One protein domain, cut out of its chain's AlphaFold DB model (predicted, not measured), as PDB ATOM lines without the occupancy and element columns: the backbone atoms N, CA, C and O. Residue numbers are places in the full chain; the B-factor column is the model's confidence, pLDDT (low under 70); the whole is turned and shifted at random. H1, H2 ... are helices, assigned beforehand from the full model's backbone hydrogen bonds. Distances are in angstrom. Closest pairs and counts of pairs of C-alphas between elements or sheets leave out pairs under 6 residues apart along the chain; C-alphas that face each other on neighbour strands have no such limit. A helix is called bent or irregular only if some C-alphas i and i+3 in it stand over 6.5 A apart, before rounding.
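What this domain is: This is residues 1147 to 1205 and 1213 to 1279 of the 1279 residues of the protein "adenylate cyclase type 10-like isoform X13" of Vicugna pacos (UniProt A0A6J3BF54). A long helical hairpin, H4 and H5, makes the core, with the hairpin of H1 and H2 packed on H4 and H3 packed on H5. The printed part has 126 residues with five named helices, H1 to H5 in chain order, and no named strand: all helix. It is compact, radius of gyration of the C-alphas 15.0 A, spans 44 by 34 by 26 A.

Where its parts are: H1, residues 1147 to 1163, begins at C-alpha (223.267, 272.739, 235.907). H2 is residues 1167 to 1180. H3, residues 1189 to 1204, is irregular: C-alphas 1200 and 1203 are 7.1 A apart. H4, residues 1214 to 1239, spans 38.2 A; H5, residues 1244 to 1268, spans 36.6 A and ends at C-alpha (216.469, 291.292, 227.066).

How they stand to each other: H1, H2 and H4 form an up-and-down bundle, each running against the one before. H4 and H5 touch, closest C-alphas Trp 1235 and Ala 1250, 4.5 A. H3 touches H5, closest C-alphas Thr 1196 and Leu 1252, 5.8 A. Every O i to N i+4 pair is within hydrogen-bond range in H1 and H2; 10 of 12 in H3, 21 of 22 in H4, 20 of 21 in H5.

The domain as a whole: Residues 1206 to 1212 are cut out, C-alphas 1205 and 1213 standing 22.6 A apart. Residues 1266 to 1279 are among those under 70 in pLDDT.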
ATOM      1  N   GLN A1147     223.387 273.239 237.289       82.56
ATOM      2  CA  GLN A1147     223.267 272.739 235.907       82.56
ATOM      3  C   GLN A1147     223.854 273.700 234.857       82.56
ATOM      4  O   GLN A1147     224.278 273.259 233.791       82.56
ATOM      5  N   PHE A1148     223.864 275.007 235.143       85.69
ATOM      6  CA  PHE A1148     224.450 276.017 234.262       85.69
ATOM      7  C   PHE A1148     225.974 275.876 234.180       85.69
ATOM      8  O   PHE A1148     226.520 275.797 233.085       85.69
ATOM      9  N   GLU A1149     226.648 275.777 235.325       85.19
ATOM     10  CA  GLU A1149     228.098 275.580 235.418       85.19
ATOM     11  C   GLU A1149     228.537 274.256 234.770       85.19
ATOM     12  O   GLU A1149     229.521 274.224 234.033       85.19
ATOM     13  N   GLU A1150     227.771 273.173 234.956       85.69
ATOM     14  CA  GLU A1150     228.036 271.880 234.303       85.69
ATOM     15  C   GLU A1150     227.921 271.975 232.768       85.69
ATOM     16  O   GLU A1150     228.729 271.401 232.027       85.69
ATOM     17  N   ALA A1151     226.941 272.738 232.272       86.00
ATOM     18  CA  ALA A1151     226.788 272.996 230.845       86.00
ATOM     19  C   ALA A1151     227.934 273.850 230.283       86.00
ATOM     20  O   ALA A1151     228.481 273.512 229.230       86.00
ATOM     21  N   THR A1152     228.323 274.913 230.991       88.25
ATOM     22  CA  THR A1152     229.456 275.781 230.635       88.25
ATOM     23  C   THR A1152     230.761 274.988 230.590       88.25
ATOM     24  O   THR A1152     231.506 275.093 229.618       88.25
ATOM     25  N   PHE A1153     231.001 274.118 231.573       89.69
ATOM     26  CA  PHE A1153     232.149 273.213 231.594       89.69
ATOM     27  C   PHE A1153     232.191 272.305 230.353       89.69
ATOM     28  O   PHE A1153     233.219 272.206 229.683       89.69
ATOM     29  N   CYS A1154     231.065 271.681 229.987       87.88
ATOM     30  CA  CYS A1154     230.981 270.857 228.777       87.88
ATOM     31  C   CYS A1154     231.208 271.670 227.491       87.88
ATOM     32  O   CYS A1154     231.847 271.174 226.560       87.88
ATOM     33  N   ARG A1155     230.702 272.911 227.431       91.00
ATOM     34  CA  ARG A1155     230.888 273.818 226.289       91.00
ATOM     35  C   ARG A1155     232.360 274.173 226.097       91.00
ATOM     36  O   ARG A1155     232.878 273.964 225.006       91.00
ATOM     37  N   LEU A1156     233.024 274.658 227.145       89.81
ATOM     38  CA  LEU A1156     234.434 275.054 227.096       89.81
ATOM     39  C   LEU A1156     235.329 273.871 226.693       89.81
ATOM     40  O   LEU A1156     236.201 274.011 225.840       89.81
ATOM     41  N   ARG A1157     235.057 272.661 227.207       88.56
ATOM     42  CA  ARG A1157     235.766 271.446 226.767       88.56
ATOM     43  C   ARG A1157     235.544 271.142 225.288       88.56
ATOM     44  O   ARG A1157     236.472 270.740 224.596       88.56
ATOM     45  N   SER A1158     234.323 271.326 224.792       86.25
ATOM     46  CA  SER A1158     234.039 271.143 223.370       86.25
ATOM     47  C   SER A1158     234.838 272.104 222.490       86.25
ATOM     48  O   SER A1158     235.260 271.706 221.408       86.25
ATOM     49  N   GLU A1159     235.006 273.346 222.926       86.81
ATOM     50  CA  GLU A1159     235.730 274.392 222.202       86.81
ATOM     51  C   GLU A1159     237.240 274.120 222.181       86.81
ATOM     52  O   GLU A1159     237.850 274.117 221.117       86.81
ATOM     53  N   VAL A1160     237.818 273.718 223.317       84.56
ATOM     54  CA  VAL A1160     239.213 273.248 223.387       84.56
ATOM     55  C   VAL A1160     239.442 272.029 222.484       84.56
ATOM     56  O   VAL A1160     240.389 272.011 221.703       84.56
ATOM     57  N   CYS A1161     238.565 271.015 222.537       82.50
ATOM     58  CA  CYS A1161     238.657 269.853 221.644       82.50
ATOM     59  C   CYS A1161     238.600 270.253 220.171       82.50
ATOM     60  O   CYS A1161     239.272 269.637 219.348       82.50
ATOM     61  N   PHE A1162     237.772 271.244 219.840       82.81
ATOM     62  CA  PHE A1162     237.651 271.753 218.486       82.81
ATOM     63  C   PHE A1162     238.955 272.417 218.027       82.81
ATOM     64  O   PHE A1162     239.503 272.011 217.003       82.81
ATOM     65  N   ASN A1163     239.499 273.333 218.831       81.44
ATOM     66  CA  ASN A1163     240.738 274.053 218.528       81.44
ATOM     67  C   ASN A1163     241.974 273.129 218.495       81.44
ATOM     68  O   ASN A1163     242.924 273.398 217.769       81.44
ATOM     69  N   MET A1164     241.947 272.007 219.228       75.50
ATOM     70  CA  MET A1164     242.991 270.966 219.216       75.50
ATOM     71  C   MET A1164     242.765 269.851 218.169       75.50
ATOM     72  O   MET A1164     243.472 268.846 218.179       75.50
ATOM     73  N   GLY A1165     241.772 269.976 217.278       73.81
ATOM     74  CA  GLY A1165     241.558 269.046 216.155       73.81
ATOM     75  C   GLY A1165     240.771 267.760 216.466       73.81
ATOM     76  O   GLY A1165     240.599 266.914 215.589       73.81
ATOM     77  N   GLN A1166     240.221 267.591 217.673       76.44
ATOM     78  CA  GLN A1166     239.386 266.438 218.050       76.44
ATOM     79  C   GLN A1166     237.885 266.678 217.796       76.44
ATOM     80  O   GLN A1166     237.067 266.801 218.716       76.44
ATOM     81  N   ILE A1167     237.496 266.682 216.519       80.06
ATOM     82  CA  ILE A1167     236.137 267.029 216.054       80.06
ATOM     83  C   ILE A1167     235.046 266.098 216.625       80.06
ATOM     84  O   ILE A1167     233.963 266.553 217.009       80.06
ATOM     85  N   THR A1168     235.300 264.788 216.707       81.19
ATOM     86  CA  THR A1168     234.307 263.794 217.168       81.19
ATOM     87  C   THR A1168     233.958 263.964 218.648       81.19
ATOM     88  O   THR A1168     232.779 263.922 219.021       81.19
ATOM     89  N   LEU A1169     234.968 264.208 219.487       81.38
ATOM     90  CA  LEU A1169     234.797 264.448 220.918       81.38
ATOM     91  C   LEU A1169     234.137 265.810 221.173       81.38
ATOM     92  O   LEU A1169     233.204 265.881 221.977       81.38
ATOM     93  N   ALA A1170     234.528 266.849 220.425       83.81
ATOM     94  CA  ALA A1170     233.896 268.166 220.478       83.81
ATOM     95  C   ALA A1170     232.376 268.071 220.234       83.81
ATOM     96  O   ALA A1170     231.569 268.470 221.073       83.81
ATOM     97  N   LYS A1171     231.943 267.400 219.157       85.38
ATOM     98  CA  LYS A1171     230.508 267.203 218.862       85.38
ATOM     99  C   LYS A1171     229.743 266.528 220.001       85.38
ATOM    100  O   LYS A1171     228.597 266.894 220.277       85.38
ATOM    101  N   LYS A1172     230.345 265.530 220.656       86.75
ATOM    102  CA  LYS A1172     229.738 264.827 221.797       86.75
ATOM    103  C   LYS A1172     229.538 265.769 222.988       86.75
ATOM    104  O   LYS A1172     228.446 265.783 223.558       86.75
ATOM    105  N   LEU A1173     230.551 266.570 223.318       86.06
ATOM    106  CA  LEU A1173     230.537 267.505 224.446       86.06
ATOM    107  C   LEU A1173     229.586 268.691 224.216       86.06
ATOM    108  O   LEU A1173     228.778 268.992 225.094       86.06
ATOM    109  N   ALA A1174     229.567 269.289 223.020       85.56
ATOM    110  CA  ALA A1174     228.614 270.354 222.685       85.56
ATOM    111  C   ALA A1174     227.149 269.882 222.758       85.56
ATOM    112  O   ALA A1174     226.276 270.586 223.270       85.56
ATOM    113  N   ARG A1175     226.860 268.651 222.306       87.44
ATOM    114  CA  ARG A1175     225.526 268.041 222.460       87.44
ATOM    115  C   ARG A1175     225.173 267.794 223.930       87.44
ATOM    116  O   ARG A1175     224.005 267.930 224.297       87.44
ATOM    117  N   GLN A1176     226.144 267.410 224.761       87.50
ATOM    118  CA  GLN A1176     225.947 267.225 226.201       87.50
ATOM    119  C   GLN A1176     225.637 268.555 226.901       87.50
ATOM    120  O   GLN A1176     224.654 268.616 227.638       87.50
ATOM    121  N   ALA A1177     226.379 269.625 226.597       86.62
ATOM    122  CA  ALA A1177     226.108 270.973 227.106       86.62
ATOM    123  C   ALA A1177     224.673 271.424 226.778       86.62
ATOM    124  O   ALA A1177     223.923 271.862 227.645       86.62
ATOM    125  N   LEU A1178     224.238 271.213 225.534       85.69
ATOM    126  CA  LEU A1178     222.884 271.536 225.084       85.69
ATOM    127  C   LEU A1178     221.781 270.738 225.798       85.69
ATOM    128  O   LEU A1178     220.734 271.294 226.140       85.69
ATOM    129  N   ARG A1179     222.018 269.451 226.088       86.44
ATOM    130  CA  ARG A1179     221.100 268.638 226.906       86.44
ATOM    131  C   ARG A1179     220.958 269.196 228.323       86.44
ATOM    132  O   ARG A1179     219.830 269.294 228.801       86.44
ATOM    133  N   LEU A1180     222.063 269.598 228.956       84.56
ATOM    134  CA  LEU A1180     222.059 270.216 230.291       84.56
ATOM    135  C   LEU A1180     221.313 271.561 230.294       84.56
ATOM    136  O   LEU A1180     220.531 271.834 231.200       84.56
ATOM    137  N   LEU A1181     221.430 272.344 229.217       84.44
ATOM    138  CA  LEU A1181     220.666 273.583 229.003       84.44
ATOM    139  C   LEU A1181     219.204 273.343 228.578       84.44
ATOM    140  O   LEU A1181     218.545 274.272 228.106       84.44
ATOM    141  N   LYS A1182     218.674 272.119 228.719       83.00
ATOM    142  CA  LYS A1182     217.299 271.717 228.355       83.00
ATOM    143  C   LYS A1182     216.944 271.943 226.875       83.00
ATOM    144  O   LYS A1182     215.788 272.209 226.555       83.00
ATOM    145  N   ARG A1183     217.917 271.855 225.960       81.38
ATOM    146  CA  ARG A1183     217.701 271.991 224.508       81.38
ATOM    147  C   ARG A1183     218.462 270.909 223.746       81.38
ATOM    148  O   ARG A1183     219.600 271.105 223.356       81.38
ATOM    149  N   SER A1184     217.859 269.743 223.529       82.00
ATOM    150  CA  SER A1184     218.542 268.601 222.905       82.00
ATOM    151  C   SER A1184     218.824 268.795 221.410       82.00
ATOM    152  O   SER A1184     217.931 269.171 220.655       82.00
ATOM    153  N   PHE A1185     220.029 268.426 220.970       85.19
ATOM    154  CA  PHE A1185     220.396 268.343 219.553       85.19
ATOM    155  C   PHE A1185     220.406 266.869 219.079       85.19
ATOM    156  O   PHE A1185     220.947 266.010 219.791       85.19
ATOM    157  N   PRO A1186     219.806 266.536 217.921       83.56
ATOM    158  CA  PRO A1186     219.637 265.155 217.470       83.56
ATOM    159  C   PRO A1186     220.954 264.477 217.055       83.56
ATOM    160  O   PRO A1186     221.914 265.125 216.635       83.56
ATOM    161  N   TRP A1187     220.987 263.143 217.169       78.00
ATOM    162  CA  TRP A1187     222.139 262.298 216.806       78.00
ATOM    163  C   TRP A1187     221.987 261.646 215.432       78.00
ATOM    164  O   TRP A1187     222.984 261.351 214.779       78.00
ATOM    165  N   THR A1188     220.746 261.433 214.993       81.81
ATOM    166  CA  THR A1188     220.399 260.745 213.748       81.81
ATOM    167  C   THR A1188     219.839 261.726 212.726       81.81
ATOM    168  O   THR A1188     219.205 262.721 213.081       81.81
ATOM    169  N   TRP A1189     220.017 261.420 211.441       74.31
ATOM    170  CA  TRP A1189     219.468 262.227 210.348       74.31
ATOM    171  C   TRP A1189     217.936 262.352 210.444       74.31
ATOM    172  O   TRP A1189     217.405 263.451 210.288       74.31
ATOM    173  N   PHE A1190     217.208 261.275 210.765       75.38
ATOM    174  CA  PHE A1190     215.751 261.342 210.974       75.38
ATOM    175  C   PHE A1190     215.368 262.348 212.070       75.38
ATOM    176  O   PHE A1190     214.453 263.149 211.878       75.38
ATOM    177  N   GLY A1191     216.129 262.380 213.170       80.38
ATOM    178  CA  GLY A1191     215.960 263.380 214.222       80.38
ATOM    179  C   GLY A1191     216.214 264.811 213.737       80.38
ATOM    180  O   GLY A1191     215.502 265.719 214.149       80.38
ATOM    181  N   VAL A1192     217.170 265.024 212.821       82.31
ATOM    182  CA  VAL A1192     217.437 266.349 212.227       82.31
ATOM    183  C   VAL A1192     216.244 266.858 211.429       82.31
ATOM    184  O   VAL A1192     215.872 268.018 211.576       82.31
ATOM    185  N   ILE A1193     215.632 266.008 210.598       78.44
ATOM    186  CA  ILE A1193     214.467 266.384 209.782       78.44
ATOM    187  C   ILE A1193     213.295 266.772 210.686       78.44
ATOM    188  O   ILE A1193     212.712 267.842 210.506       78.44
ATOM    189  N   PHE A1194     212.995 265.937 211.682       80.75
ATOM    190  CA  PHE A1194     211.911 266.182 212.629       80.75
ATOM    191  C   PHE A1194     212.142 267.463 213.445       80.75
ATOM    192  O   PHE A1194     211.264 268.323 213.506       80.75
ATOM    193  N   GLN A1195     213.349 267.657 213.987       83.06
ATOM    194  CA  GLN A1195     213.688 268.864 214.746       83.06
ATOM    195  C   GLN A1195     213.675 270.122 213.865       83.06
ATOM    196  O   GLN A1195     213.234 271.177 214.309       83.06
ATOM    197  N   THR A1196     214.107 270.023 212.602       80.56
ATOM    198  CA  THR A1196     214.072 271.146 211.650       80.56
ATOM    199  C   THR A1196     212.632 271.538 211.323       80.56
ATOM    200  O   THR A1196     212.340 272.722 211.171       80.56
ATOM    201  N   PHE A1197     211.722 270.563 211.230       78.62
ATOM    202  CA  PHE A1197     210.294 270.824 211.090       78.62
ATOM    203  C   PHE A1197     209.749 271.538 212.337       78.62
ATOM    204  O   PHE A1197     209.195 272.627 212.212       78.62
ATOM    205  N   LEU A1198     209.999 271.007 213.539       79.00
ATOM    206  CA  LEU A1198     209.569 271.632 214.797       79.00
ATOM    207  C   LEU A1198     210.066 273.075 214.942       79.00
ATOM    208  O   LEU A1198     209.279 273.977 215.207       79.00
ATOM    209  N   GLU A1199     211.352 273.324 214.712       81.25
ATOM    210  CA  GLU A1199     211.961 274.646 214.890       81.25
ATOM    211  C   GLU A1199     211.515 275.671 213.827       81.25
ATOM    212  O   GLU A1199     211.533 276.879 214.083       81.25
ATOM    213  N   LYS A1200     211.064 275.225 212.644       76.38
ATOM    214  CA  LYS A1200     210.407 276.102 211.656       76.38
ATOM    215  C   LYS A1200     209.012 276.545 212.114       76.38
ATOM    216  O   LYS A1200     208.637 277.685 211.842       76.38
ATOM    217  N   TYR A1201     208.278 275.679 212.820       67.50
ATOM    218  CA  TYR A1201     206.904 275.921 213.287       67.50
ATOM    219  C   TYR A1201     206.800 276.476 214.718       67.50
ATOM    220  O   TYR A1201     205.760 277.016 215.089       67.50
ATOM    221  N   TRP A1202     207.874 276.424 215.512       60.22
ATOM    222  CA  TRP A1202     207.894 276.866 216.916       60.22
ATOM    223  C   TRP A1202     207.504 278.347 217.115       60.22
ATOM    224  O   TRP A1202     207.073 278.739 218.197       60.22
ATOM    225  N   ARG A1203     207.549 279.160 216.046       51.09
ATOM    226  CA  ARG A1203     207.152 280.580 216.037       51.09
ATOM    227  C   ARG A1203     205.688 280.865 216.400       51.09
ATOM    228  O   ARG A1203     205.384 282.023 216.656       51.09
ATOM    229  N   SER A1204     204.799 279.872 216.436       45.25
ATOM    230  CA  SER A1204     203.366 280.107 216.687       45.25
ATOM    231  C   SER A1204     202.914 279.969 218.148       45.25
ATOM    232  O   SER A1204     201.743 280.216 218.413       45.25
ATOM    233  N   CYS A1205     203.776 279.589 219.102       43.62
ATOM    234  CA  CYS A1205     203.332 279.296 220.482       43.62
ATOM    235  C   CYS A1205     204.053 280.040 221.613       43.62
ATOM    236  O   CYS A1205     203.661 279.898 222.766       43.62
ATOM    237  N   ASN A1213     210.154 287.817 238.799       51.91
ATOM    238  CA  ASN A1213     211.258 288.491 239.487       51.91
ATOM    239  C   ASN A1213     212.452 288.822 238.573       51.91
ATOM    240  O   ASN A1213     212.972 287.961 237.865       51.91
ATOM    241  N   THR A1214     212.986 290.041 238.689       55.38
ATOM    242  CA  THR A1214     214.174 290.530 237.953       55.38
ATOM    243  C   THR A1214     215.401 289.615 238.065       55.38
ATOM    244  O   THR A1214     216.238 289.603 237.166       55.38
ATOM    245  N   SER A1215     215.516 288.820 239.132       52.22
ATOM    246  CA  SER A1215     216.570 287.806 239.294       52.22
ATOM    247  C   SER A1215     216.360 286.556 238.420       52.22
ATOM    248  O   SER A1215     217.333 286.049 237.861       52.22
ATOM    249  N   GLU A1216     215.123 286.077 238.244       60.06
ATOM    250  CA  GLU A1216     214.826 284.905 237.400       60.06
ATOM    251  C   GLU A1216     215.055 285.210 235.915       60.06
ATOM    252  O   GLU A1216     215.611 284.379 235.192       60.06
ATOM    253  N   ASN A1217     214.727 286.432 235.481       65.88
ATOM    254  CA  ASN A1217     214.929 286.869 234.096       65.88
ATOM    255  C   ASN A1217     216.420 286.881 233.717       65.88
ATOM    256  O   ASN A1217     216.792 286.414 232.643       65.88
ATOM    257  N   LYS A1218     217.309 287.307 234.626       68.12
ATOM    258  CA  LYS A1218     218.767 287.286 234.393       68.12
ATOM    259  C   LYS A1218     219.332 285.866 234.267       68.12
ATOM    260  O   LYS A1218     220.170 285.617 233.402       68.12
ATOM    261  N   LYS A1219     218.838 284.910 235.062       75.00
ATOM    262  CA  LYS A1219     219.213 283.485 234.928       75.00
ATOM    263  C   LYS A1219     218.765 282.903 233.592       75.00
ATOM    264  O   LYS A1219     219.498 282.139 232.966       75.00
ATOM    265  N   LYS A1220     217.566 283.280 233.143       77.00
ATOM    266  CA  LYS A1220     217.023 282.864 231.848       77.00
ATOM    267  C   LYS A1220     217.870 283.398 230.690       77.00
ATOM    268  O   LYS A1220     218.211 282.625 229.797       77.00
ATOM    269  N   LEU A1221     218.291 284.663 230.752       79.12
ATOM    270  CA  LEU A1221     219.200 285.274 229.775       79.12
ATOM    271  C   LEU A1221     220.551 284.547 229.695       79.12
ATOM    272  O   LEU A1221     220.992 284.212 228.596       79.12
ATOM    273  N   ALA A1222     221.153 284.208 230.840       80.56
ATOM    274  CA  ALA A1222     222.402 283.444 230.891       80.56
ATOM    275  C   ALA A1222     222.288 282.098 230.149       80.56
ATOM    276  O   ALA A1222     223.109 281.760 229.292       80.56
ATOM    277  N   VAL A1223     221.224 281.336 230.432       82.94
ATOM    278  CA  VAL A1223     220.957 280.034 229.795       82.94
ATOM    279  C   VAL A1223     220.749 280.182 228.285       82.94
ATOM    280  O   VAL A1223     221.252 279.365 227.510       82.94
ATOM    281  N   LEU A1224     220.020 281.213 227.849       80.81
ATOM    282  CA  LEU A1224     219.773 281.477 226.430       80.81
ATOM    283  C   LEU A1224     221.063 281.828 225.680       80.81
ATOM    284  O   LEU A1224     221.299 281.280 224.600       80.81
ATOM    285  N   GLN A1225     221.939 282.639 226.275       82.38
ATOM    286  CA  GLN A1225     223.224 283.002 225.677       82.38
ATOM    287  C   GLN A1225     224.162 281.791 225.520       82.38
ATOM    288  O   GLN A1225     224.782 281.610 224.465       82.38
ATOM    289  N   GLN A1226     224.212 280.902 226.521       82.44
ATOM    290  CA  GLN A1226     224.981 279.652 226.435       82.44
ATOM    291  C   GLN A1226     224.438 278.701 225.354       82.44
ATOM    292  O   GLN A1226     225.217 278.045 224.655       82.44
ATOM    293  N   ARG A1227     223.110 278.645 225.151       86.75
ATOM    294  CA  ARG A1227     222.500 277.862 224.056       86.75
ATOM    295  C   ARG A1227     222.947 278.376 222.690       86.75
ATOM    296  O   ARG A1227     223.296 277.564 221.835       86.75
ATOM    297  N   VAL A1228     222.951 279.697 222.495       82.56
ATOM    298  CA  VAL A1228     223.407 280.333 221.247       82.56
ATOM    299  C   VAL A1228     224.858 279.950 220.949       82.56
ATOM    300  O   VAL A1228     225.141 279.504 219.838       82.56
ATOM    301  N   HIS A1229     225.747 280.029 221.943       82.38
ATOM    302  CA  HIS A1229     227.155 279.650 221.782       82.38
ATOM    303  C   HIS A1229     227.334 278.172 221.419       82.38
ATOM    304  O   HIS A1229     228.019 277.855 220.448       82.38
ATOM    305  N   CYS A1230     226.677 277.252 222.136       85.25
ATOM    306  CA  CYS A1230     226.790 275.819 221.841       85.25
ATOM    307  C   CYS A1230     226.290 275.470 220.429       85.25
ATOM    308  O   CYS A1230     226.854 274.602 219.761       85.25
ATOM    309  N   LEU A1231     225.225 276.133 219.965       85.88
ATOM    310  CA  LEU A1231     224.676 275.933 218.622       85.88
ATOM    311  C   LEU A1231     225.580 276.530 217.536       85.88
ATOM    312  O   LEU A1231     225.726 275.913 216.483       85.88
ATOM    313  N   SER A1232     226.230 277.663 217.817       86.06
ATOM    314  CA  SER A1232     227.266 278.246 216.954       86.06
ATOM    315  C   SER A1232     228.449 277.287 216.770       86.06
ATOM    316  O   SER A1232     228.840 276.985 215.642       86.06
ATOM    317  N   LEU A1233     228.955 276.716 217.871       84.31
ATOM    318  CA  LEU A1233     230.063 275.756 217.848       84.31
ATOM    319  C   LEU A1233     229.699 274.479 217.073       84.31
ATOM    320  O   LEU A1233     230.487 273.977 216.273       84.31
ATOM    321  N   LEU A1234     228.477 273.958 217.250       85.31
ATOM    322  CA  LEU A1234     227.997 272.822 216.456       85.31
ATOM    323  C   LEU A1234     227.907 273.156 214.964       85.31
ATOM    324  O   LEU A1234     228.258 272.311 214.144       85.31
ATOM    325  N   TRP A1235     227.452 274.357 214.603       87.06
ATOM    326  CA  TRP A1235     227.427 274.793 213.208       87.06
ATOM    327  C   TRP A1235     228.832 274.796 212.590       87.06
ATOM    328  O   TRP A1235     229.012 274.201 211.527       87.06
ATOM    329  N   GLN A1236     229.831 275.356 213.282       83.06
ATOM    330  CA  GLN A1236     231.233 275.332 212.843       83.06
ATOM    331  C   GLN A1236     231.747 273.892 212.662       83.06
ATOM    332  O   GLN A1236     232.242 273.536 211.593       83.06
ATOM    333  N   LEU A1237     231.533 273.026 213.661       83.81
ATOM    334  CA  LEU A1237     231.967 271.622 213.652       83.81
ATOM    335  C   LEU A1237     231.355 270.774 212.522       83.81
ATOM    336  O   LEU A1237     231.965 269.793 212.095       83.81
ATOM    337  N   TYR A1238     230.130 271.074 212.075       83.00
ATOM    338  CA  TYR A1238     229.502 270.364 210.949       83.00
ATOM    339  C   TYR A1238     229.815 270.986 209.588       83.00
ATOM    340  O   TYR A1238     229.740 270.274 208.591       83.00
ATOM    341  N   ASN A1239     230.174 272.269 209.520       81.50
ATOM    342  CA  ASN A1239     230.589 272.891 208.261       81.50
ATOM    343  C   ASN A1239     231.954 272.408 207.772       81.50
ATOM    344  O   ASN A1239     232.172 272.373 206.570       81.50
ATOM    345  N   LEU A1240     232.844 272.024 208.687       75.50
ATOM    346  CA  LEU A1240     234.188 271.539 208.355       75.50
ATOM    347  C   LEU A1240     234.210 270.126 207.756       75.50
ATOM    348  O   LEU A1240     235.237 269.683 207.260       75.50
ATOM    349  N   GLU A1241     233.090 269.398 207.798       73.75
ATOM    350  CA  GLU A1241     232.964 268.094 207.147       73.75
ATOM    351  C   GLU A1241     232.240 268.252 205.806       73.75
ATOM    352  O   GLU A1241     231.069 268.634 205.779       73.75
ATOM    353  N   ALA A1242     232.877 267.870 204.698       63.16
ATOM    354  CA  ALA A1242     232.350 268.006 203.332       63.16
ATOM    355  C   ALA A1242     231.193 267.039 202.961       63.16
ATOM    356  O   ALA A1242     230.912 266.803 201.786       63.16
ATOM    357  N   THR A1243     230.487 266.449 203.935       76.62
ATOM    358  CA  THR A1243     229.437 265.445 203.669       76.62
ATOM    359  C   THR A1243     228.047 266.064 203.456       76.62
ATOM    360  O   THR A1243     227.662 267.060 204.067       76.62
ATOM    361  N   ALA A1244     227.206 265.439 202.625       66.12
ATOM    362  CA  ALA A1244     225.819 265.891 202.437       66.12
ATOM    363  C   ALA A1244     224.975 265.804 203.729       66.12
ATOM    364  O   ALA A1244     224.026 266.572 203.914       66.12
ATOM    365  N   SER A1245     225.320 264.882 204.634       70.88
ATOM    366  CA  SER A1245     224.707 264.737 205.956       70.88
ATOM    367  C   SER A1245     225.082 265.876 206.903       70.88
ATOM    368  O   SER A1245     224.191 266.440 207.536       70.88
ATOM    369  N   SER A1246     226.361 266.258 206.981       78.38
ATOM    370  CA  SER A1246     226.843 267.311 207.889       78.38
ATOM    371  C   SER A1246     226.233 268.677 207.556       78.38
ATOM    372  O   SER A1246     225.780 269.371 208.466       78.38
ATOM    373  N   ARG A1247     226.037 268.999 206.267       78.31
ATOM    374  CA  ARG A1247     225.313 270.215 205.827       78.31
ATOM    375  C   ARG A1247     223.902 270.330 206.418       78.31
ATOM    376  O   ARG A1247     223.449 271.426 206.741       78.31
ATOM    377  N   ARG A1248     223.193 269.208 206.603       80.06
ATOM    378  CA  ARG A1248     221.849 269.202 207.220       80.06
ATOM    379  C   ARG A1248     221.909 269.472 208.720       80.06
ATOM    380  O   ARG A1248     221.075 270.215 209.231       80.06
ATOM    381  N   PHE A1249     222.901 268.916 209.414       83.69
ATOM    382  CA  PHE A1249     223.141 269.214 210.828       83.69
ATOM    383  C   PHE A1249     223.556 270.679 211.040       83.69
ATOM    384  O   PHE A1249     223.040 271.318 211.954       83.69
ATOM    385  N   ALA A1250     224.403 271.240 210.172       83.38
ATOM    386  CA  ALA A1250     224.783 272.654 210.207       83.38
ATOM    387  C   ALA A1250     223.583 273.595 209.968       83.38
ATOM    388  O   ALA A1250     223.411 274.597 210.668       83.38
ATOM    389  N   CYS A1251     222.701 273.248 209.023       81.56
ATOM    390  CA  CYS A1251     221.461 273.986 208.758       81.56
ATOM    391  C   CYS A1251     220.485 273.943 209.951       81.56
ATOM    392  O   CYS A1251     219.869 274.949 210.300       81.56
ATOM    393  N   LEU A1252     220.380 272.801 210.640       84.19
ATOM    394  CA  LEU A1252     219.602 272.720 211.877       84.19
ATOM    395  C   LEU A1252     220.229 273.566 212.997       84.19
ATOM    396  O   LEU A1252     219.509 274.297 213.673       84.19
ATOM    397  N   ALA A1253     221.550 273.489 213.185       84.50
ATOM    398  CA  ALA A1253     222.259 274.239 214.222       84.50
ATOM    399  C   ALA A1253     222.063 275.756 214.064       84.50
ATOM    400  O   ALA A1253     221.675 276.419 215.024       84.50
ATOM    401  N   THR A1254     222.199 276.285 212.844       83.19
ATOM    402  CA  THR A1254     221.935 277.707 212.533       83.19
ATOM    403  C   THR A1254     220.486 278.109 212.761       83.19
ATOM    404  O   THR A1254     220.210 279.192 213.279       83.19
ATOM    405  N   LEU A1255     219.532 277.246 212.411       81.88
ATOM    406  CA  LEU A1255     218.114 277.529 212.606       81.88
ATOM    407  C   LEU A1255     217.747 277.563 214.102       81.88
ATOM    408  O   LEU A1255     217.082 278.498 214.552       81.88
ATOM    409  N   MET A1256     218.251 276.609 214.887       82.12
ATOM    410  CA  MET A1256     218.108 276.593 216.349       82.12
ATOM    411  C   MET A1256     218.827 277.779 217.011       82.12
ATOM    412  O   MET A1256     218.308 278.359 217.970       82.12
ATOM    413  N   GLN A1257     220.006 278.163 216.506       82.62
ATOM    414  CA  GLN A1257     220.771 279.317 216.989       82.62
ATOM    415  C   GLN A1257     219.971 280.602 216.779       82.62
ATOM    416  O   GLN A1257     219.771 281.363 217.721       82.62
ATOM    417  N   LYS A1258     219.422 280.798 215.573       80.25
ATOM    418  CA  LYS A1258     218.570 281.945 215.231       80.25
ATOM    419  C   LYS A1258     217.326 282.030 216.116       80.25
ATOM    420  O   LYS A1258     216.936 283.128 216.500       80.25
ATOM    421  N   ASN A1259     216.697 280.900 216.432       80.25
ATOM    422  CA  ASN A1259     215.537 280.876 217.324       80.25
ATOM    423  C   ASN A1259     215.927 281.207 218.776       80.25
ATOM    424  O   ASN A1259     215.256 282.019 219.404       80.25
ATOM    425  N   SER A1260     217.043 280.663 219.273       79.00
ATOM    426  CA  SER A1260     217.574 280.980 220.612       79.00
ATOM    427  C   SER A1260     217.967 282.456 220.752       79.00
ATOM    428  O   SER A1260     217.660 283.077 221.762       79.00
ATOM    429  N   ALA A1261     218.603 283.037 219.730       75.00
ATOM    430  CA  ALA A1261     219.017 284.441 219.725       75.00
ATOM    431  C   ALA A1261     217.816 285.403 219.706       75.00
ATOM    432  O   ALA A1261     217.852 286.467 220.314       75.00
ATOM    433  N   LYS A1262     216.720 285.016 219.044       75.19
ATOM    434  CA  LYS A1262     215.465 285.780 219.071       75.19
ATOM    435  C   LYS A1262     214.770 285.716 220.429       75.19
ATOM    436  O   LYS A1262     214.278 286.739 220.885       75.19
ATOM    437  N   GLU A1263     214.754 284.541 221.057       76.62
ATOM    438  CA  GLU A1263     214.243 284.348 222.422       76.62
ATOM    439  C   GLU A1263     215.046 285.191 223.427       76.62
ATOM    440  O   GLU A1263     214.471 285.875 224.273       76.62
ATOM    441  N   PHE A1264     216.373 285.231 223.266       74.44
ATOM    442  CA  PHE A1264     217.257 286.111 224.029       74.44
ATOM    443  C   PHE A1264     216.907 287.594 223.830       74.44
ATOM    444  O   PHE A1264     216.688 288.301 224.808       74.44
ATOM    445  N   ALA A1265     216.775 288.055 222.581       70.38
ATOM    446  CA  ALA A1265     216.436 289.447 222.278       70.38
ATOM    447  C   ALA A1265     215.070 289.870 222.851       70.38
ATOM    448  O   ALA A1265     214.933 290.990 223.338       70.38
ATOM    449  N   SER A1266     214.070 288.978 222.841       69.94
ATOM    450  CA  SER A1266     212.759 289.260 223.442       69.94
ATOM    451  C   SER A1266     212.802 289.354 224.967       69.94
ATOM    452  O   SER A1266     212.130 290.206 225.537       69.94
ATOM    453  N   GLU A1267     213.599 288.516 225.632       66.19
ATOM    454  CA  GLU A1267     213.761 288.544 227.093       66.19
ATOM    455  C   GLU A1267     214.607 289.744 227.552       66.19
ATOM    456  O   GLU A1267     214.319 290.355 228.581       66.19
ATOM    457  N   ALA A1268     215.615 290.141 226.768       60.12
ATOM    458  CA  ALA A1268     216.469 291.292 227.066       60.12
ATOM    459  C   ALA A1268     215.692 292.621 227.007       60.12
ATOM    460  O   ALA A1268     215.912 293.499 227.839       60.12
ATOM    461  N   GLN A1269     214.719 292.747 226.095       59.16
ATOM    462  CA  GLN A1269     213.837 293.922 225.992       59.16
ATOM    463  C   GLN A1269     212.929 294.129 227.220       59.16
ATOM    464  O   GLN A1269     212.485 295.249 227.465       59.16
ATOM    465  N   VAL A1270     212.670 293.084 228.013       53.69
ATOM    466  CA  VAL A1270     211.833 293.143 229.230       53.69
ATOM    467  C   VAL A1270     212.636 293.611 230.463       53.69
ATOM    468  O   VAL A1270     212.051 293.970 231.484       53.69
ATOM    469  N   CYS A1271     213.973 293.678 230.377       44.34
ATOM    470  CA  CYS A1271     214.870 294.179 231.428       44.34
ATOM    471  C   CYS A1271     215.631 295.436 230.942       44.34
ATOM    472  O   CYS A1271     216.743 295.311 230.428       44.34
ATOM    473  N   PRO A1272     215.100 296.662 231.135       36.56
ATOM    474  CA  PRO A1272     215.608 297.870 230.467       36.56
ATOM    475  C   PRO A1272     217.041 298.279 230.846       36.56
ATOM    476  O   PRO A1272     217.662 299.051 230.126       36.56
ATOM    477  N   GLY A1273     217.579 297.765 231.957       43.59
ATOM    478  CA  GLY A1273     218.931 298.086 232.429       43.59
ATOM    479  C   GLY A1273     220.077 297.344 231.731       43.59
ATOM    480  O   GLY A1273     221.219 297.564 232.107       43.59
ATOM    481  N   LEU A1274     219.803 296.451 230.770       39.78
ATOM    482  CA  LEU A1274     220.820 295.612 230.101       39.78
ATOM    483  C   LEU A1274     220.789 295.691 228.565       39.78
ATOM    484  O   LEU A1274     221.605 295.059 227.903       39.78
ATOM    485  N   ALA A1275     219.887 296.480 227.972       32.94
ATOM    486  CA  ALA A1275     219.717 296.561 226.515       32.94
ATOM    487  C   ALA A1275     220.874 297.267 225.767       32.94
ATOM    488  O   ALA A1275     220.745 297.562 224.581       32.94
ATOM    489  N   VAL A1276     221.991 297.549 226.445       36.81
ATOM    490  CA  VAL A1276     223.126 298.325 225.916       36.81
ATOM    491  C   VAL A1276     224.399 297.469 225.741       36.81
ATOM    492  O   VAL A1276     225.310 297.900 225.049       36.81
ATOM    493  N   GLU A1277     224.445 296.228 226.249       34.59
ATOM    494  CA  GLU A1277     225.615 295.323 226.126       34.59
ATOM    495  C   GLU A1277     225.551 294.339 224.931       34.59
ATOM    496  O   GLU A1277     226.419 293.483 224.792       34.59
ATOM    497  N   SER A1278     224.524 294.388 224.068       29.59
ATOM    498  CA  SER A1278     224.240 293.286 223.123       29.59
ATOM    499  C   SER A1278     224.048 293.681 221.650       29.59
ATOM    500  O   SER A1278     223.057 293.268 221.034       29.59
ATOM    501  N   VAL A1279     224.983 294.437 221.067       27.16
ATOM    502  CA  VAL A1279     225.157 294.484 219.599       27.16
ATOM    503  C   VAL A1279     226.607 294.244 219.234       27.16
ATOM    504  O   VAL A1279     227.461 294.997 219.748       27.16
TER     505      VAL A1279